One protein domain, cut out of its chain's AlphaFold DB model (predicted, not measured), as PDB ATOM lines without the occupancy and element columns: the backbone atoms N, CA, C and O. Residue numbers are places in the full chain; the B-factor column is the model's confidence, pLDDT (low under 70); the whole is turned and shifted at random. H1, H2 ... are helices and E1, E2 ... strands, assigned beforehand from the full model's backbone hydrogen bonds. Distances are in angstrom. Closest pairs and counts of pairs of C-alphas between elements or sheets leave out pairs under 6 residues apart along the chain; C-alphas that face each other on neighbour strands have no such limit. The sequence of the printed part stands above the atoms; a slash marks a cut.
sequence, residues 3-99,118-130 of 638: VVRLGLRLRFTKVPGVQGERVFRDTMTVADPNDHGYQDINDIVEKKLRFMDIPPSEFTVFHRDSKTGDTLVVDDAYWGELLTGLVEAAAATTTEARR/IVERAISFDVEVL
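AT A GLANCE: This is residues 3 to 99 and 118 to 130 of the 638 residues of an uncharacterized protein of Trypanosoma cruzi (UniProt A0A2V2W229). A strongly twisted sheet of five strands has two helices on it, and these form a corner where their first residues come near each other. H1 covers one face, while the long H2 crosses slantwise near the first residues of E1 and E5 and reaches out to one end of the longest axis; the loop between E1 and E2 makes the other end. The printed part has 110 residues, in the order E1, E2, H1, E3, E4, H2, E5; the sheet runs E2, E1, E5, E3, E4 and is mixed. The class is mixed, helices and strands. The whole is compact, with a radius of gyration of the C-alphas of 15.0 A and spans of 53 by 26 by 23 A.

HOW THE PARTS SIT: E1, residues 3 to 13, and E2, residues 22 to 30, form an antiparallel hairpin, with N 6 and O 28 2.7 A apart, within hydrogen-bond range. H1, residues 38 to 51, is on the sheet, in two layers, a helix on one face; its closest C-alphas to E1 are Val 45 and Leu 10, 7.9 A apart. E3, residues 59 to 64, and E4, residues 71 to 73, form another hairpin, with N 63 and O 72 at 2.8 A. E2, H1 and E3 make a split strand-helix-strand unit, two strands of one sheet that are not neighbours with a helix between them along the chain; E1 and E5 are between E2 and E3 in the sheet, and the crossover is right-handed. H2, residues 76 to 99, is on the sheet at a height of 8.3 A, over E1 and E5, and stands at 51 degrees to E1 on the local plane, slantwise to the strands. Its closest C-alphas to E5, residues 118 to 129, are Ala 90 and Val 119, 6.3 A apart. H1 and H2 are close but not clearly touching, about perpendicular at 79 degrees; the C-alphas of Tyr 38 and Asp 76 are closest, 5.0 A apart. E5 is parallel to E1, with N 7 and O 121 at 2.8 A, and antiparallel to E3, with N 62 and O 126 at 2.7 A. In H1 and H2 every O i to N i+4 pair is within hydrogen-bond range.

IN THESE COORDINATES: E1 begins at C-alpha 3, (-21.356, -10.798, -39.871), and is 31.0 A long; E2 measures 25.4 A, H1 20.0 A, E3 16.2 A and E4 6.9 A. H2 begins at C-alpha 76, (-20.532, 6.172, -28.620), and measures 34.4 A. E5 measures 32.7 A and ends at C-alpha 129, (-38.591, 11.819, -26.746).

THE WHOLE: The farthest C-alphas, Gly 17 and Arg 99, are 53.0 A apart. Residues 100 to 117 are not printed, and C-alphas 99 and 118 are 17.6 A apart across this cut. Of the links printed whole, E4 to H2 is tight, the others short. The mean pLDDT of the printed part is 76.9; it is under 70 at residues 16 to 20, 54 to 57, 93 to 99, 118 to 119 and 130.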
ATOM      1  N   VAL A   3     -20.401 -11.886 -39.643       72.06
ATOM      2  CA  VAL A   3     -21.356 -10.798 -39.871       72.06
ATOM      3  C   VAL A   3     -22.525 -10.980 -38.909       72.06
ATOM      4  O   VAL A   3     -23.198 -12.009 -38.900       72.06
ATOM      5  N   VAL A   4     -22.793  -9.986 -38.070       77.00
ATOM      6  CA  VAL A   4     -23.902 -10.040 -37.112       77.00
ATOM      7  C   VAL A   4     -25.071  -9.231 -37.648       77.00
ATOM      8  O   VAL A   4     -24.960  -8.032 -37.892       77.00
ATOM      9  N   ARG A   5     -26.233  -9.867 -37.801       80.31
ATOM     10  CA  ARG A   5     -27.475  -9.179 -38.158       80.31
ATOM     11  C   ARG A   5     -28.260  -8.860 -36.888       80.31
ATOM     12  O   ARG A   5     -28.801  -9.743 -36.226       80.31
ATOM     13  N   LEU A   6     -28.324  -7.581 -36.549       78.94
ATOM     14  CA  LEU A   6     -28.994  -7.049 -35.371       78.94
ATOM     15  C   LEU A   6     -30.442  -6.666 -35.683       78.94
ATOM     16  O   LEU A   6     -30.704  -5.735 -36.438       78.94
ATOM     17  N   GLY A   7     -31.401  -7.353 -35.069       80.00
ATOM     18  CA  GLY A   7     -32.798  -6.936 -34.996       80.00
ATOM     19  C   GLY A   7     -32.994  -5.907 -33.883       80.00
ATOM     20  O   GLY A   7     -33.001  -6.252 -32.703       80.00
ATOM     21  N   LEU A   8     -33.182  -4.646 -34.251       83.69
ATOM     22  CA  LEU A   8     -33.379  -3.529 -33.333       83.69
ATOM     23  C   LEU A   8     -34.868  -3.372 -33.013       83.69
ATOM     24  O   LEU A   8     -35.701  -3.214 -33.905       83.69
ATOM     25  N   ARG A   9     -35.230  -3.380 -31.731       84.44
ATOM     26  CA  ARG A   9     -36.586  -3.085 -31.253       84.44
ATOM     27  C   ARG A   9     -36.586  -1.742 -30.528       84.44
ATOM     28  O   ARG A   9     -36.162  -1.669 -29.383       84.44
ATOM     29  N   LEU A  10     -37.105  -0.706 -31.178       84.88
ATOM     30  CA  LEU A  10     -37.163   0.663 -30.660       84.88
ATOM     31  C   LEU A  10     -38.532   0.927 -30.031       84.88
ATOM     32  O   LEU A  10     -39.550   0.881 -30.726       84.88
ATOM     33  N   ARG A  11     -38.581   1.202 -28.730       83.12
ATOM     34  CA  ARG A  11     -39.804   1.554 -28.006       83.12
ATOM     35  C   ARG A  11     -39.806   3.041 -27.680       83.12
ATOM     36  O   ARG A  11     -39.063   3.488 -26.824       83.12
ATOM     37  N   PHE A  12     -40.666   3.796 -28.345       83.56
ATOM     38  CA  PHE A  12     -40.823   5.229 -28.149       83.56
ATOM     39  C   PHE A  12     -41.792   5.520 -27.007       83.56
ATOM     40  O   PHE A  12     -42.956   5.098 -27.033       83.56
ATOM     41  N   THR A  13     -41.314   6.285 -26.035       76.75
ATOM     42  CA  THR A  13     -42.048   6.744 -24.855       76.75
ATOM     43  C   THR A  13     -42.039   8.276 -24.802       76.75
ATOM     44  O   THR A  13     -41.122   8.930 -25.295       76.75
ATOM     45  N   LYS A  14     -43.090   8.871 -24.215       70.62
ATOM     46  CA  LYS A  14     -43.252  10.335 -24.031       70.62
ATOM     47  C   LYS A  14     -43.293  11.178 -25.326       70.62
ATOM     48  O   LYS A  14     -43.034  12.375 -25.297       70.62
ATOM     49  N   VAL A  15     -43.702  10.583 -26.445       70.69
ATOM     50  CA  VAL A  15     -43.801  11.259 -27.748       70.69
ATOM     51  C   VAL A  15     -44.827  12.416 -27.742       70.69
ATOM     52  O   VAL A  15     -45.993  12.187 -27.400       70.69
ATOM     53  N   PRO A  16     -44.460  13.642 -28.174       62.47
ATOM     54  CA  PRO A  16     -45.400  14.756 -28.310       62.47
ATOM     55  C   PRO A  16     -46.518  14.445 -29.317       62.47
ATOM     56  O   PRO A  16     -46.256  14.026 -30.438       62.47
ATOM     57  N   GLY A  17     -47.780  14.652 -28.929       60.31
ATOM     58  CA  GLY A  17     -48.937  14.457 -29.817       60.31
ATOM     59  C   GLY A  17     -49.397  13.003 -30.002       60.31
ATOM     60  O   GLY A  17     -50.431  12.773 -30.625       60.31
ATOM     61  N   VAL A  18     -48.705  12.022 -29.413       65.56
ATOM     62  CA  VAL A  18     -49.084  10.602 -29.466       65.56
ATOM     63  C   VAL A  18     -49.415  10.105 -28.058       65.56
ATOM     64  O   VAL A  18     -48.578  10.136 -27.162       65.56
ATOM     65  N   GLN A  19     -50.638   9.610 -27.846       53.34
ATOM     66  CA  GLN A  19     -50.999   8.935 -26.593       53.34
ATOM     67  C   GLN A  19     -50.634   7.444 -26.671       53.34
ATOM     68  O   GLN A  19     -51.232   6.706 -27.455       53.34
ATOM     69  N   GLY A  20     -49.676   7.004 -25.847       62.41
ATOM     70  CA  GLY A  20     -49.266   5.598 -25.700       62.41
ATOM     71  C   GLY A  20     -47.817   5.307 -26.112       62.41
ATOM     72  O   GLY A  20     -47.126   6.169 -26.650       62.41
ATOM     73  N   GLU A  21     -47.355   4.083 -25.842       73.75
ATOM     74  CA  GLU A  21     -46.041   3.588 -26.281       73.75
ATOM     75  C   GLU A  21     -46.116   3.122 -27.745       73.75
ATOM     76  O   GLU A  21     -47.065   2.432 -28.131       73.75
ATOM     77  N   ARG A  22     -45.116   3.459 -28.570       77.62
ATOM     78  CA  ARG A  22     -45.001   2.942 -29.948       77.62
ATOM     79  C   ARG A  22     -43.754   2.087 -30.093       77.62
ATOM     80  O   ARG A  22     -42.677   2.499 -29.693       77.62
ATOM     81  N   VAL A  23     -43.890   0.902 -30.684       81.38
ATOM     82  CA  VAL A  23     -42.774  -0.034 -30.870       81.38
ATOM     83  C   VAL A  23     -42.508  -0.217 -32.356       81.38
ATOM     84  O   VAL A  23     -43.397  -0.633 -33.095       81.38
ATOM     85  N   PHE A  24     -41.272   0.035 -32.773       81.50
ATOM     86  CA  PHE A  24     -40.781  -0.230 -34.118       81.50
ATOM     87  C   PHE A  24     -39.739  -1.342 -34.091       81.50
ATOM     88  O   PHE A  24     -39.038  -1.544 -33.099       81.50
ATOM     89  N   ARG A  25     -39.659  -2.078 -35.198       81.88
ATOM     90  CA  ARG A  25     -38.610  -3.061 -35.449       81.88
ATOM     91  C   ARG A  25     -37.814  -2.604 -36.660       81.88
ATOM     92  O   ARG A  25     -38.412  -2.166 -37.643       81.88
ATOM     93  N   ASP A  26     -36.501  -2.686 -36.561       82.81
ATOM     94  CA  ASP A  26     -35.572  -2.422 -37.650       82.81
ATOM     95  C   ASP A  26     -34.460  -3.472 -37.653       82.81
ATOM     96  O   ASP A  26     -34.350  -4.262 -36.714       82.81
ATOM     97  N   THR A  27     -33.657  -3.514 -38.710       81.62
ATOM     98  CA  THR A  27     -32.526  -4.443 -38.813       81.62
ATOM     99  C   THR A  27     -31.270  -3.720 -39.266       81.62
ATOM    100  O   THR A  27     -31.329  -2.948 -40.218       81.62
ATOM    101  N   MET A  28     -30.141  -4.021 -38.632       80.81
ATOM    102  CA  MET A  28     -28.818  -3.495 -38.968       80.81
ATOM    103  C   MET A  28     -27.833  -4.657 -39.122       80.81
ATOM    104  O   MET A  28     -27.951  -5.657 -38.419       80.81
ATOM    105  N   THR A  29     -26.882  -4.561 -40.043       82.06
ATOM    106  CA  THR A  29     -25.822  -5.562 -40.240       82.06
ATOM    107  C   THR A  29     -24.496  -4.981 -39.787       82.06
ATOM    108  O   THR A  29     -24.137  -3.903 -40.246       82.06
ATOM    109  N   VAL A  30     -23.794  -5.694 -38.912       79.31
ATOM    110  CA  VAL A  30     -22.519  -5.285 -38.320       79.31
ATOM    111  C   VAL A  30     -21.442  -6.261 -38.767       79.31
ATOM    112  O   VAL A  30     -21.545  -7.462 -38.514       79.31
ATOM    113  N   ALA A  31     -20.439  -5.728 -39.457       72.88
ATOM    114  CA  ALA A  31     -19.302  -6.466 -39.996       72.88
ATOM    115  C   ALA A  31     -18.035  -6.210 -39.153       72.88
ATOM    116  O   ALA A  31     -17.385  -7.163 -38.729       72.88
ATOM    117  N   ASP A  32     -17.756  -4.941 -38.834       74.06
ATOM    118  CA  ASP A  32     -16.755  -4.499 -37.853       74.06
ATOM    119  C   ASP A  32     -17.446  -3.608 -36.796       74.06
ATOM    120  O   ASP A  32     -18.142  -2.660 -37.168       74.06
ATOM    121  N   PRO A  33     -17.306  -3.885 -35.484       71.50
ATOM    122  CA  PRO A  33     -17.839  -3.029 -34.420       71.50
ATOM    123  C   PRO A  33     -17.372  -1.568 -34.477       71.50
ATOM    124  O   PRO A  33     -18.093  -0.700 -33.997       71.50
ATOM    125  N   ASN A  34     -16.182  -1.294 -35.028       74.62
ATOM    126  CA  ASN A  34     -15.586   0.047 -35.026       74.62
ATOM    127  C   ASN A  34     -16.109   0.955 -36.147       74.62
ATOM    128  O   ASN A  34     -15.942   2.171 -36.069       74.62
ATOM    129  N   ASP A  35     -16.750   0.378 -37.165       75.25
ATOM    130  CA  ASP A  35     -17.325   1.127 -38.288       75.25
ATOM    131  C   ASP A  35     -18.675   1.774 -37.929       75.25
ATOM    132  O   ASP A  35     -19.179   2.615 -38.675       75.25
ATOM    133  N   HIS A  36     -19.256   1.400 -36.784       75.00
ATOM    134  CA  HIS A  36     -20.588   1.814 -36.358       75.00
ATOM    135  C   HIS A  36     -20.547   2.707 -35.114       75.00
ATOM    136  O   HIS A  36     -20.155   2.281 -34.029       75.00
ATOM    137  N   GLY A  37     -21.017   3.947 -35.258       78.69
ATOM    138  CA  GLY A  37     -21.141   4.918 -34.162       78.69
ATOM    139  C   GLY A  37     -22.579   5.067 -33.658       78.69
ATOM    140  O   GLY A  37     -23.526   4.567 -34.268       78.69
ATOM    141  N   TYR A  38     -22.779   5.827 -32.576       81.19
ATOM    142  CA  TYR A  38     -24.119   6.188 -32.088       81.19
ATOM    143  C   TYR A  38     -24.948   6.909 -33.163       81.19
ATOM    144  O   TYR A  38     -26.180   6.836 -33.159       81.19
ATOM    145  N   GLN A  39     -24.279   7.564 -34.119       79.69
ATOM    146  CA  GLN A  39     -24.922   8.227 -35.248       79.69
ATOM    147  C   GLN A  39     -25.803   7.278 -36.077       79.69
ATOM    148  O   GLN A  39     -26.859   7.700 -36.539       79.69
ATOM    149  N   ASP A  40     -25.460   5.992 -36.177       81.38
ATOM    150  CA  ASP A  40     -26.275   5.017 -36.911       81.38
ATOM    151  C   ASP A  40     -27.628   4.780 -36.222       81.38
ATOM    152  O   ASP A  40     -28.677   4.736 -36.869       81.38
ATOM    153  N   ILE A  41     -27.642   4.691 -34.886       82.50
ATOM    154  CA  ILE A  41     -28.894   4.603 -34.119       82.50
ATOM    155  C   ILE A  41     -29.654   5.923 -34.200       82.50
ATOM    156  O   ILE A  41     -30.878   5.915 -34.348       82.50
ATOM    157  N   ASN A  42     -28.941   7.047 -34.099       83.75
ATOM    158  CA  ASN A  42     -29.510   8.385 -34.189       83.75
ATOM    159  C   ASN A  42     -30.287   8.555 -35.506       83.75
ATOM    160  O   ASN A  42     -31.471   8.887 -35.486       83.75
ATOM    161  N   ASP A  43     -29.682   8.183 -36.634       83.94
ATOM    162  CA  ASP A  43     -30.291   8.256 -37.963       83.94
ATOM    163  C   ASP A  43     -31.512   7.331 -38.096       83.94
ATOM    164  O   ASP A  43     -32.544   7.721 -38.663       83.94
ATOM    165  N   ILE A  44     -31.448   6.113 -37.540       84.62
ATOM    166  CA  ILE A  44     -32.590   5.186 -37.517       84.62
ATOM    167  C   ILE A  44     -33.740   5.788 -36.700       84.62
ATOM    168  O   ILE A  44     -34.889   5.786 -37.158       84.62
ATOM    169  N   VAL A  45     -33.458   6.328 -35.513       84.00
ATOM    170  CA  VAL A  45     -34.465   6.939 -34.638       84.00
ATOM    171  C   VAL A  45     -35.058   8.195 -35.282       84.00
ATOM    172  O   VAL A  45     -36.285   8.312 -35.329       84.00
ATOM    173  N   GLU A  46     -34.246   9.073 -35.875       83.44
ATOM    174  CA  GLU A  46     -34.715  10.241 -36.628       83.44
ATOM    175  C   GLU A  46     -35.628   9.846 -37.789       83.44
ATOM    176  O   GLU A  46     -36.693  10.439 -37.979       83.44
ATOM    177  N   LYS A  47     -35.262   8.814 -38.556       83.56
ATOM    178  CA  LYS A  47     -36.089   8.305 -39.656       83.56
ATOM    179  C   LYS A  47     -37.447   7.808 -39.154       83.56
ATOM    180  O   LYS A  47     -38.459   8.043 -39.818       83.56
ATOM    181  N   LYS A  48     -37.503   7.162 -37.979       83.56
ATOM    182  CA  LYS A  48     -38.775   6.742 -37.358       83.56
ATOM    183  C   LYS A  48     -39.565   7.914 -36.771       83.56
ATOM    184  O   LYS A  48     -40.789   7.900 -36.874       83.56
ATOM    185  N   LEU A  49     -38.910   8.933 -36.215       80.31
ATOM    186  CA  LEU A  49     -39.571  10.161 -35.753       80.31
ATOM    187  C   LEU A  49     -40.198  10.930 -36.925       80.31
ATOM    188  O   LEU A  49     -41.367  11.302 -36.841       80.31
ATOM    189  N   ARG A  50     -39.484  11.055 -38.053       80.31
ATOM    190  CA  ARG A  50     -40.017  11.635 -39.300       80.31
ATOM    191  C   ARG A  50     -41.183  10.827 -39.862       80.31
ATOM    192  O   ARG A  50     -42.154  11.412 -40.317       80.31
ATOM    193  N   PHE A  51     -41.118   9.497 -39.800       79.62
ATOM    194  CA  PHE A  51     -42.236   8.633 -40.197       79.62
ATOM    195  C   PHE A  51     -43.492   8.841 -39.333       79.62
ATOM    196  O   PHE A  51     -44.606   8.613 -39.793       79.62
ATOM    197  N   MET A  52     -43.329   9.262 -38.078       73.19
ATOM    198  CA  MET A  52     -44.437   9.589 -37.180       73.19
ATOM    199  C   MET A  52     -44.920  11.044 -37.311       73.19
ATOM    200  O   MET A  52     -45.720  11.470 -36.480       73.19
ATOM    201  N   ASP A  53     -44.439  11.791 -38.313       70.19
ATOM    202  CA  ASP A  53     -44.681  13.228 -38.502       70.19
ATOM    203  C   ASP A  53     -44.308  14.078 -37.269       70.19
ATOM    204  O   ASP A  53     -44.863  15.155 -37.036       70.19
ATOM    205  N   ILE A  54     -43.349  13.605 -36.461       69.94
ATOM    206  CA  ILE A  54     -42.851  14.336 -35.293       69.94
ATOM    207  C   ILE A  54     -41.725  15.267 -35.769       69.94
ATOM    208  O   ILE A  54     -40.794  14.806 -36.439       69.94
ATOM    209  N   PRO A  55     -41.772  16.573 -35.441       65.56
ATOM    210  CA  PRO A  55     -40.686  17.498 -35.751       65.56
ATOM    211  C   PRO A  55     -39.368  17.045 -35.098       65.56
ATOM    212  O   PRO A  55     -39.403  16.313 -34.105       65.56
ATOM    213  N   PRO A  56     -38.201  17.476 -35.616       69.94
ATOM    214  CA  PRO A  56     -36.903  17.108 -35.053       69.94
ATOM    215  C   PRO A  56     -36.862  17.467 -33.562       69.94
ATOM    216  O   PRO A  56     -36.852  18.638 -33.185       69.94
ATOM    217  N   SER A  57     -36.909  16.434 -32.726       69.62
ATOM    218  CA  SER A  57     -37.032  16.529 -31.272       69.62
ATOM    219  C   SER A  57     -35.795  15.923 -30.639       69.62
ATOM    220  O   SER A  57     -35.212  14.997 -31.199       69.62
ATOM    221  N   GLU A  58     -35.393  16.429 -29.477       76.19
ATOM    222  CA  GLU A  58     -34.348  15.768 -28.706       76.19
ATOM    223  C   GLU A  58     -34.883  14.465 -28.138       76.19
ATOM    224  O   GLU A  58     -35.973  14.401 -27.565       76.19
ATOM    225  N   PHE A  59     -34.111  13.406 -28.324       82.31
ATOM    226  CA  PHE A  59     -34.428  12.100 -27.796       82.31
ATOM    227  C   PHE A  59     -33.196  11.510 -27.134       82.31
ATOM    228  O   PHE A  59     -32.059  11.796 -27.503       82.31
ATOM    229  N   THR A  60     -33.452  10.684 -26.134       83.44
ATOM    230  CA  THR A  60     -32.424   9.927 -25.428       83.44
ATOM    231  C   THR A  60     -32.717   8.454 -25.637       83.44
ATOM    232  O   THR A  60     -33.851   8.004 -25.457       83.44
ATOM    233  N   VAL A  61     -31.706   7.724 -26.104       86.38
ATOM    234  CA  VAL A  61     -31.799   6.283 -26.321       86.38
ATOM    235  C   VAL A  61     -31.268   5.592 -25.077       86.38
ATOM    236  O   VAL A  61     -30.127   5.798 -24.668       86.38
ATOM    237  N   PHE A  62     -32.111   4.766 -24.483       85.94
ATOM    238  CA  PHE A  62     -31.794   3.945 -23.336       85.94
ATOM    239  C   PHE A  62     -31.724   2.483 -23.749       85.94
ATOM    240  O   PHE A  62     -32.556   1.986 -24.510       85.94
ATOM    241  N   HIS A  63     -30.754   1.772 -23.199       86.06
ATOM    242  CA  HIS A  63     -30.634   0.331 -23.311       86.06
ATOM    243  C   HIS A  63     -30.755  -0.282 -21.922       86.06
ATOM    244  O   HIS A  63     -30.136   0.186 -20.970       86.06
ATOM    245  N   ARG A  64     -31.557  -1.340 -21.796       82.69
ATOM    246  CA  ARG A  64     -31.637  -2.093 -20.547       82.69
ATOM    247  C   ARG A  64     -30.654  -3.246 -20.615       82.69
ATOM    248  O   ARG A  64     -30.888  -4.208 -21.345       82.69
ATOM    249  N   ASP A  65     -29.569  -3.145 -19.862       77.69
ATOM    250  CA  ASP A  65     -28.555  -4.183 -19.857       77.69
ATOM    251  C   ASP A  65     -29.115  -5.471 -19.235       77.69
ATOM    252  O   ASP A  65     -29.667  -5.493 -18.136       77.69
ATOM    253  N   SER A  66     -28.974  -6.567 -19.974       70.44
ATOM    254  CA  SER A  66     -29.398  -7.902 -19.556       70.44
ATOM    255  C   SER A  66     -28.594  -8.463 -18.378       70.44
ATOM    256  O   SER A  66     -29.111  -9.317 -17.660       70.44
ATOM    257  N   LYS A  67     -27.351  -7.999 -18.169       71.50
ATOM    258  CA  LYS A  67     -26.456  -8.501 -17.114       71.50
ATOM    259  C   LYS A  67     -26.689  -7.800 -15.778       71.50
ATOM    260  O   LYS A  67     -26.759  -8.461 -14.746       71.50
ATOM    261  N   THR A  68     -26.806  -6.476 -15.803       70.56
ATOM    262  CA  THR A  68     -26.986  -5.645 -14.602       70.56
ATOM    263  C   THR A  68     -28.458  -5.360 -14.292       70.56
ATOM    264  O   THR A  68     -28.812  -5.129 -13.141       70.56
ATOM    265  N   GLY A  69     -29.343  -5.446 -15.291       71.81
ATOM    266  CA  GLY A  69     -30.760  -5.093 -15.170       71.81
ATOM    267  C   GLY A  69     -31.026  -3.585 -15.192       71.81
ATOM    268  O   GLY A  69     -32.203  -3.192 -15.186       71.81
ATOM    269  N   ASP A  70     -29.960  -2.783 -15.256       79.19
ATOM    270  CA  ASP A  70     -29.968  -1.327 -15.213       79.19
ATOM    271  C   ASP A  70     -30.271  -0.716 -16.586       79.19
ATOM    272  O   ASP A  70     -29.989  -1.289 -17.643       79.19
ATOM    273  N   THR A  71     -30.876   0.471 -16.562       80.75
ATOM    274  CA  THR A  71     -31.188   1.256 -17.759       80.75
ATOM    275  C   THR A  71     -30.063   2.259 -17.998       80.75
ATOM    276  O   THR A  71     -29.933   3.232 -17.256       80.75
ATOM    277  N   LEU A  72     -29.254   2.018 -19.026       83.06
ATOM    278  CA  LEU A  72     -28.087   2.822 -19.384       83.06
ATOM    279  C   LEU A  72     -28.397   3.721 -20.584       83.06
ATOM    280  O   LEU A  72     -29.174   3.349 -21.464       83.06
ATOM    281  N   VAL A  73     -27.802   4.914 -20.613       84.75
ATOM    282  CA  VAL A  73     -27.864   5.819 -21.772       84.75
ATOM    283  C   VAL A  73     -26.880   5.316 -22.819       84.75
ATOM    284  O   VAL A  73     -25.743   4.998 -22.484       84.75
ATOM    285  N   VAL A  74     -27.316   5.242 -24.073       84.19
ATOM    286  CA  VAL A  74     -26.450   4.826 -25.179       84.19
ATOM    287  C   VAL A  74     -25.659   6.037 -25.674       84.19
ATOM    288  O   VAL A  74     -26.245   6.976 -26.205       84.19
ATOM    289  N   ASP A  75     -24.343   6.013 -25.490       82.69
ATOM    290  CA  ASP A  75     -23.371   6.927 -26.098       82.69
ATOM    291  C   ASP A  75     -22.410   6.148 -27.020       82.69
ATOM    292  O   ASP A  75     -22.523   4.927 -27.138       82.69
ATOM    293  N   ASP A  76     -21.478   6.828 -27.699       78.88
ATOM    294  CA  ASP A  76     -20.532   6.172 -28.620       78.88
ATOM    295  C   ASP A  76     -19.672   5.100 -27.927       78.88
ATOM    296  O   ASP A  76     -19.397   4.049 -28.505       78.88
ATOM    297  N   ALA A  77     -19.272   5.341 -26.675       80.12
ATOM    298  CA  ALA A  77     -18.425   4.422 -25.920       80.12
ATOM    299  C   ALA A  77     -19.189   3.152 -25.517       80.12
ATOM    300  O   ALA A  77     -18.716   2.039 -25.747       80.12
ATOM    301  N   TYR A  78     -20.394   3.314 -24.971       83.62
ATOM    302  CA  TYR A  78     -21.273   2.213 -24.601       83.62
ATOM    303  C   TYR A  78     -21.762   1.445 -25.829       83.62
ATOM    304  O   TYR A  78     -21.887   0.222 -25.790       83.62
ATOM    305  N   TRP A  79     -22.021   2.140 -26.937       83.88
ATOM    306  CA  TRP A  79     -22.413   1.513 -28.193       83.88
ATOM    307  C   TRP A  79     -21.314   0.611 -28.752       83.88
ATOM    308  O   TRP A  79     -21.584  -0.546 -29.075       83.88
ATOM    309  N   GLY A  80     -20.072   1.101 -28.777       81.44
ATOM    310  CA  GLY A  80     -18.913   0.303 -29.171       81.44
ATOM    311  C   GLY A  80     -18.718  -0.927 -28.278       81.44
ATOM    312  O   GLY A  80     -18.503  -2.030 -28.785       81.44
ATOM    313  N   GLU A  81     -18.869  -0.784 -26.957       82.69
ATOM    314  CA  GLU A  81     -18.786  -1.909 -26.012       82.69
ATOM    315  C   GLU A  81     -19.909  -2.938 -26.242       82.69
ATOM    316  O   GLU A  81     -19.661  -4.148 -26.262       82.69
ATOM    317  N   LEU A  82     -21.138  -2.473 -26.484       82.81
ATOM    318  CA  LEU A  82     -22.294  -3.322 -26.768       82.81
ATOM    319  C   LEU A  82     -22.094  -4.129 -28.059       82.81
ATOM    320  O   LEU A  82     -22.320  -5.341 -28.067       82.81
ATOM    321  N   LEU A  83     -21.661  -3.475 -29.142       81.81
ATOM    322  CA  LEU A  83     -21.398  -4.122 -30.429       81.81
ATOM    323  C   LEU A  83     -20.246  -5.122 -30.331       81.81
ATOM    324  O   LEU A  83     -20.378  -6.245 -30.818       81.81
ATOM    325  N   THR A  84     -19.167  -4.757 -29.638       82.69
ATOM    326  CA  THR A  84     -18.026  -5.651 -29.398       82.69
ATOM    327  C   THR A  84     -18.471  -6.895 -28.634       82.69
ATOM    328  O   THR A  84     -18.235  -8.012 -29.089       82.69
ATOM    329  N   GLY A  85     -19.228  -6.735 -27.543       80.62
ATOM    330  CA  GLY A  85     -19.750  -7.866 -26.774       80.62
ATOM    331  C   GLY A  85     -20.709  -8.766 -27.565       80.62
ATOM    332  O   GLY A  85     -20.757  -9.976 -27.337       80.62
ATOM    333  N   LEU A  86     -21.465  -8.212 -28.517       80.38
ATOM    334  CA  LEU A  86     -22.364  -8.979 -29.386       80.38
ATOM    335  C   LEU A  86     -21.618  -9.746 -30.477       80.38
ATOM    336  O   LEU A  86     -21.977 -10.893 -30.752       80.38
ATOM    337  N   VAL A  87     -20.585  -9.142 -31.066       80.94
ATOM    338  CA  VAL A  87     -19.707  -9.804 -32.038       80.94
ATOM    339  C   VAL A  87     -18.883 -10.896 -31.358       80.94
ATOM    340  O   VAL A  87     -18.815 -12.009 -31.873       80.94
ATOM    341  N   GLU A  88     -18.359 -10.657 -30.154       80.62
ATOM    342  CA  GLU A  88     -17.674 -11.678 -29.351       80.62
ATOM    343  C   GLU A  88     -18.610 -12.835 -28.965       80.62
ATOM    344  O   GLU A  88     -18.242 -14.005 -29.088       80.62
ATOM    345  N   ALA A  89     -19.853 -12.546 -28.566       77.62
ATOM    346  CA  ALA A  89     -20.847 -13.580 -28.282       77.62
ATOM    347  C   ALA A  89     -21.240 -14.377 -29.540       77.62
ATOM    348  O   ALA A  89     -21.466 -15.589 -29.455       77.62
ATOM    349  N   ALA A  90     -21.317 -13.728 -30.706       74.62
ATOM    350  CA  ALA A  90     -21.544 -14.379 -31.999       74.62
ATOM    351  C   ALA A  90     -20.347 -15.252 -32.423       74.62
ATOM    352  O   ALA A  90     -20.528 -16.374 -32.904       74.62
ATOM    353  N   ALA A  91     -19.118 -14.802 -32.156       75.69
ATOM    354  CA  ALA A  91     -17.895 -15.578 -32.358       75.69
ATOM    355  C   ALA A  91     -17.816 -16.800 -31.412       75.69
ATOM    356  O   ALA A  91     -17.402 -17.893 -31.806       75.69
ATOM    357  N   ALA A  92     -18.282 -16.667 -30.167       74.12
ATOM    358  CA  ALA A  92     -18.386 -17.786 -29.228       74.12
ATOM    359  C   ALA A  92     -19.445 -18.820 -29.667       74.12
ATOM    360  O   ALA A  92     -19.198 -20.023 -29.624       74.12
ATOM    361  N   THR A  93     -20.600 -18.370 -30.172       69.75
ATOM    362  CA  THR A  93     -21.655 -19.286 -30.658       69.75
ATOM    363  C   THR A  93     -21.255 -20.016 -31.943       69.75
ATOM    364  O   THR A  93     -21.560 -21.197 -32.096       69.75
ATOM    365  N   THR A  94     -20.519 -19.364 -32.846       65.94
ATOM    366  CA  THR A  94     -19.973 -20.014 -34.054       65.94
ATOM    367  C   THR A  94     -18.870 -21.026 -33.722       65.94
ATOM    368  O   THR A  94     -18.807 -22.089 -34.340       65.94
ATOM    369  N   THR A  95     -18.034 -20.764 -32.711       61.38
ATOM    370  CA  THR A  95     -17.010 -21.725 -32.257       61.38
ATOM    371  C   THR A  95     -17.596 -22.930 -31.511       61.38
ATOM    372  O   THR A  95     -17.090 -24.042 -31.684       61.38
ATOM    373  N   GLU A  96     -18.678 -22.762 -30.743       59.97
ATOM    374  CA  GLU A  96     -19.436 -23.877 -30.149       59.97
ATOM    375  C   GLU A  96     -20.168 -24.710 -31.209       59.97
ATOM    376  O   GLU A  96     -20.009 -25.931 -31.222       59.97
ATOM    377  N   ALA A  97     -20.851 -24.073 -32.169       58.19
ATOM    378  CA  ALA A  97     -21.510 -24.762 -33.283       58.19
ATOM    379  C   ALA A  97     -20.514 -25.565 -34.142       58.19
ATOM    380  O   ALA A  97     -20.796 -26.694 -34.541       58.19
ATOM    381  N   ARG A  98     -19.299 -25.040 -34.361       57.53
ATOM    382  CA  ARG A  98     -18.216 -25.747 -35.069       57.53
ATOM    383  C   ARG A  98     -17.633 -26.910 -34.252       57.53
ATOM    384  O   ARG A  98     -17.213 -27.917 -34.825       57.53
ATOM    385  N   ARG A  99     -17.627 -26.820 -32.915       55.66
ATOM    386  CA  ARG A  99     -17.244 -27.923 -32.005       55.66
ATOM    387  C   ARG A  99     -18.313 -29.016 -31.896       55.66
ATOM    388  O   ARG A  99     -17.960 -30.171 -31.676       55.66
ATOM    389  N   ILE A 118     -23.790 -15.474 -40.956       64.94
ATOM    390  CA  ILE A 118     -24.723 -14.455 -40.469       64.94
ATOM    391  C   ILE A 118     -25.384 -14.937 -39.176       64.94
ATOM    392  O   ILE A 118     -26.222 -15.839 -39.189       64.94
ATOM    393  N   VAL A 119     -25.045 -14.311 -38.049       69.62
ATOM    394  CA  VAL A 119     -25.670 -14.604 -36.749       69.62
ATOM    395  C   VAL A 119     -26.727 -13.547 -36.435       69.62
ATOM    396  O   VAL A 119     -26.412 -12.361 -36.326       69.62
ATOM    397  N   GLU A 120     -27.986 -13.962 -36.261       73.50
ATOM    398  CA  GLU A 120     -29.081 -13.052 -35.903       73.50
ATOM    399  C   GLU A 120     -29.162 -12.831 -34.384       73.50
ATOM    400  O   GLU A 120     -29.274 -13.774 -33.595       73.50
ATOM    401  N   ARG A 121     -29.139 -11.567 -33.949       75.44
ATOM    402  CA  ARG A 121     -29.307 -11.172 -32.539       75.44
ATOM    403  C   ARG A 121     -30.328 -10.051 -32.428       75.44
ATOM    404  O   ARG A 121     -30.380  -9.182 -33.285       75.44
ATOM    405  N   ALA A 122     -31.142 -10.049 -31.375       74.62
ATOM    406  CA  ALA A 122     -32.149  -9.012 -31.152       74.62
ATOM    407  C   ALA A 122     -31.793  -8.150 -29.936       74.62
ATOM    408  O   ALA A 122     -31.464  -8.689 -28.881       74.62
ATOM    409  N   ILE A 123     -31.909  -6.828 -30.075       80.94
ATOM    410  CA  ILE A 123     -31.655  -5.852 -29.007       80.94
ATOM    411  C   ILE A 123     -32.846  -4.905 -28.903       80.94
ATOM    412  O   ILE A 123     -33.436  -4.523 -29.915       80.94
ATOM    413  N   SER A 124     -33.209  -4.514 -27.684       83.69
ATOM    414  CA  SER A 124     -34.285  -3.556 -27.431       83.69
ATOM    415  C   SER A 124     -33.768  -2.256 -26.828       83.69
ATOM    416  O   SER A 124     -33.061  -2.294 -25.824       83.69
ATOM    417  N   PHE A 125     -34.213  -1.132 -27.384       85.69
ATOM    418  CA  PHE A 125     -33.940   0.208 -26.877       85.69
ATOM    419  C   PHE A 125     -35.236   0.928 -26.534       85.69
ATOM    420  O   PHE A 125     -36.226   0.830 -27.265       85.69
ATOM    421  N   ASP A 126     -35.193   1.693 -25.456       82.44
ATOM    422  CA  ASP A 126     -36.241   2.612 -25.045       82.44
ATOM    423  C   ASP A 126     -35.831   4.026 -25.456       82.44
ATOM    424  O   ASP A 126     -34.789   4.527 -25.057       82.44
ATOM    425  N   VAL A 127     -36.637   4.672 -26.290       83.00
ATOM    426  CA  VAL A 127     -36.382   6.016 -26.804       83.00
ATOM    427  C   VAL A 127     -37.327   6.975 -26.103       83.00
ATOM    428  O   VAL A 127     -38.522   7.016 -26.411       83.00
ATOM    429  N   GLU A 128     -36.796   7.767 -25.177       81.06
ATOM    430  CA  GLU A 128     -37.565   8.853 -24.579       81.06
ATOM    431  C   GLU A 128     -37.417  10.110 -25.430       81.06
ATOM    432  O   GLU A 128     -36.331  10.686 -25.531       81.06
ATOM    433  N   VAL A 129     -38.526  10.543 -26.029       76.69
ATOM    434  CA  VAL A 129     -38.591  11.819 -26.746       76.69
ATOM    435  C   VAL A 129     -38.851  12.910 -25.715       76.69
ATOM    436  O   VAL A 129     -39.914  12.960 -25.093       76.69
ATOM    437  N   LEU A 130     -37.856  13.762 -25.490       66.81
ATOM    438  CA  LEU A 130     -38.000  14.939 -24.646       66.81
ATOM    439  C   LEU A 130     -38.785  16.003 -25.432       66.81
ATOM    440  O   LEU A 130     -38.843  15.977 -26.663       66.81
TER     441      LEU A 130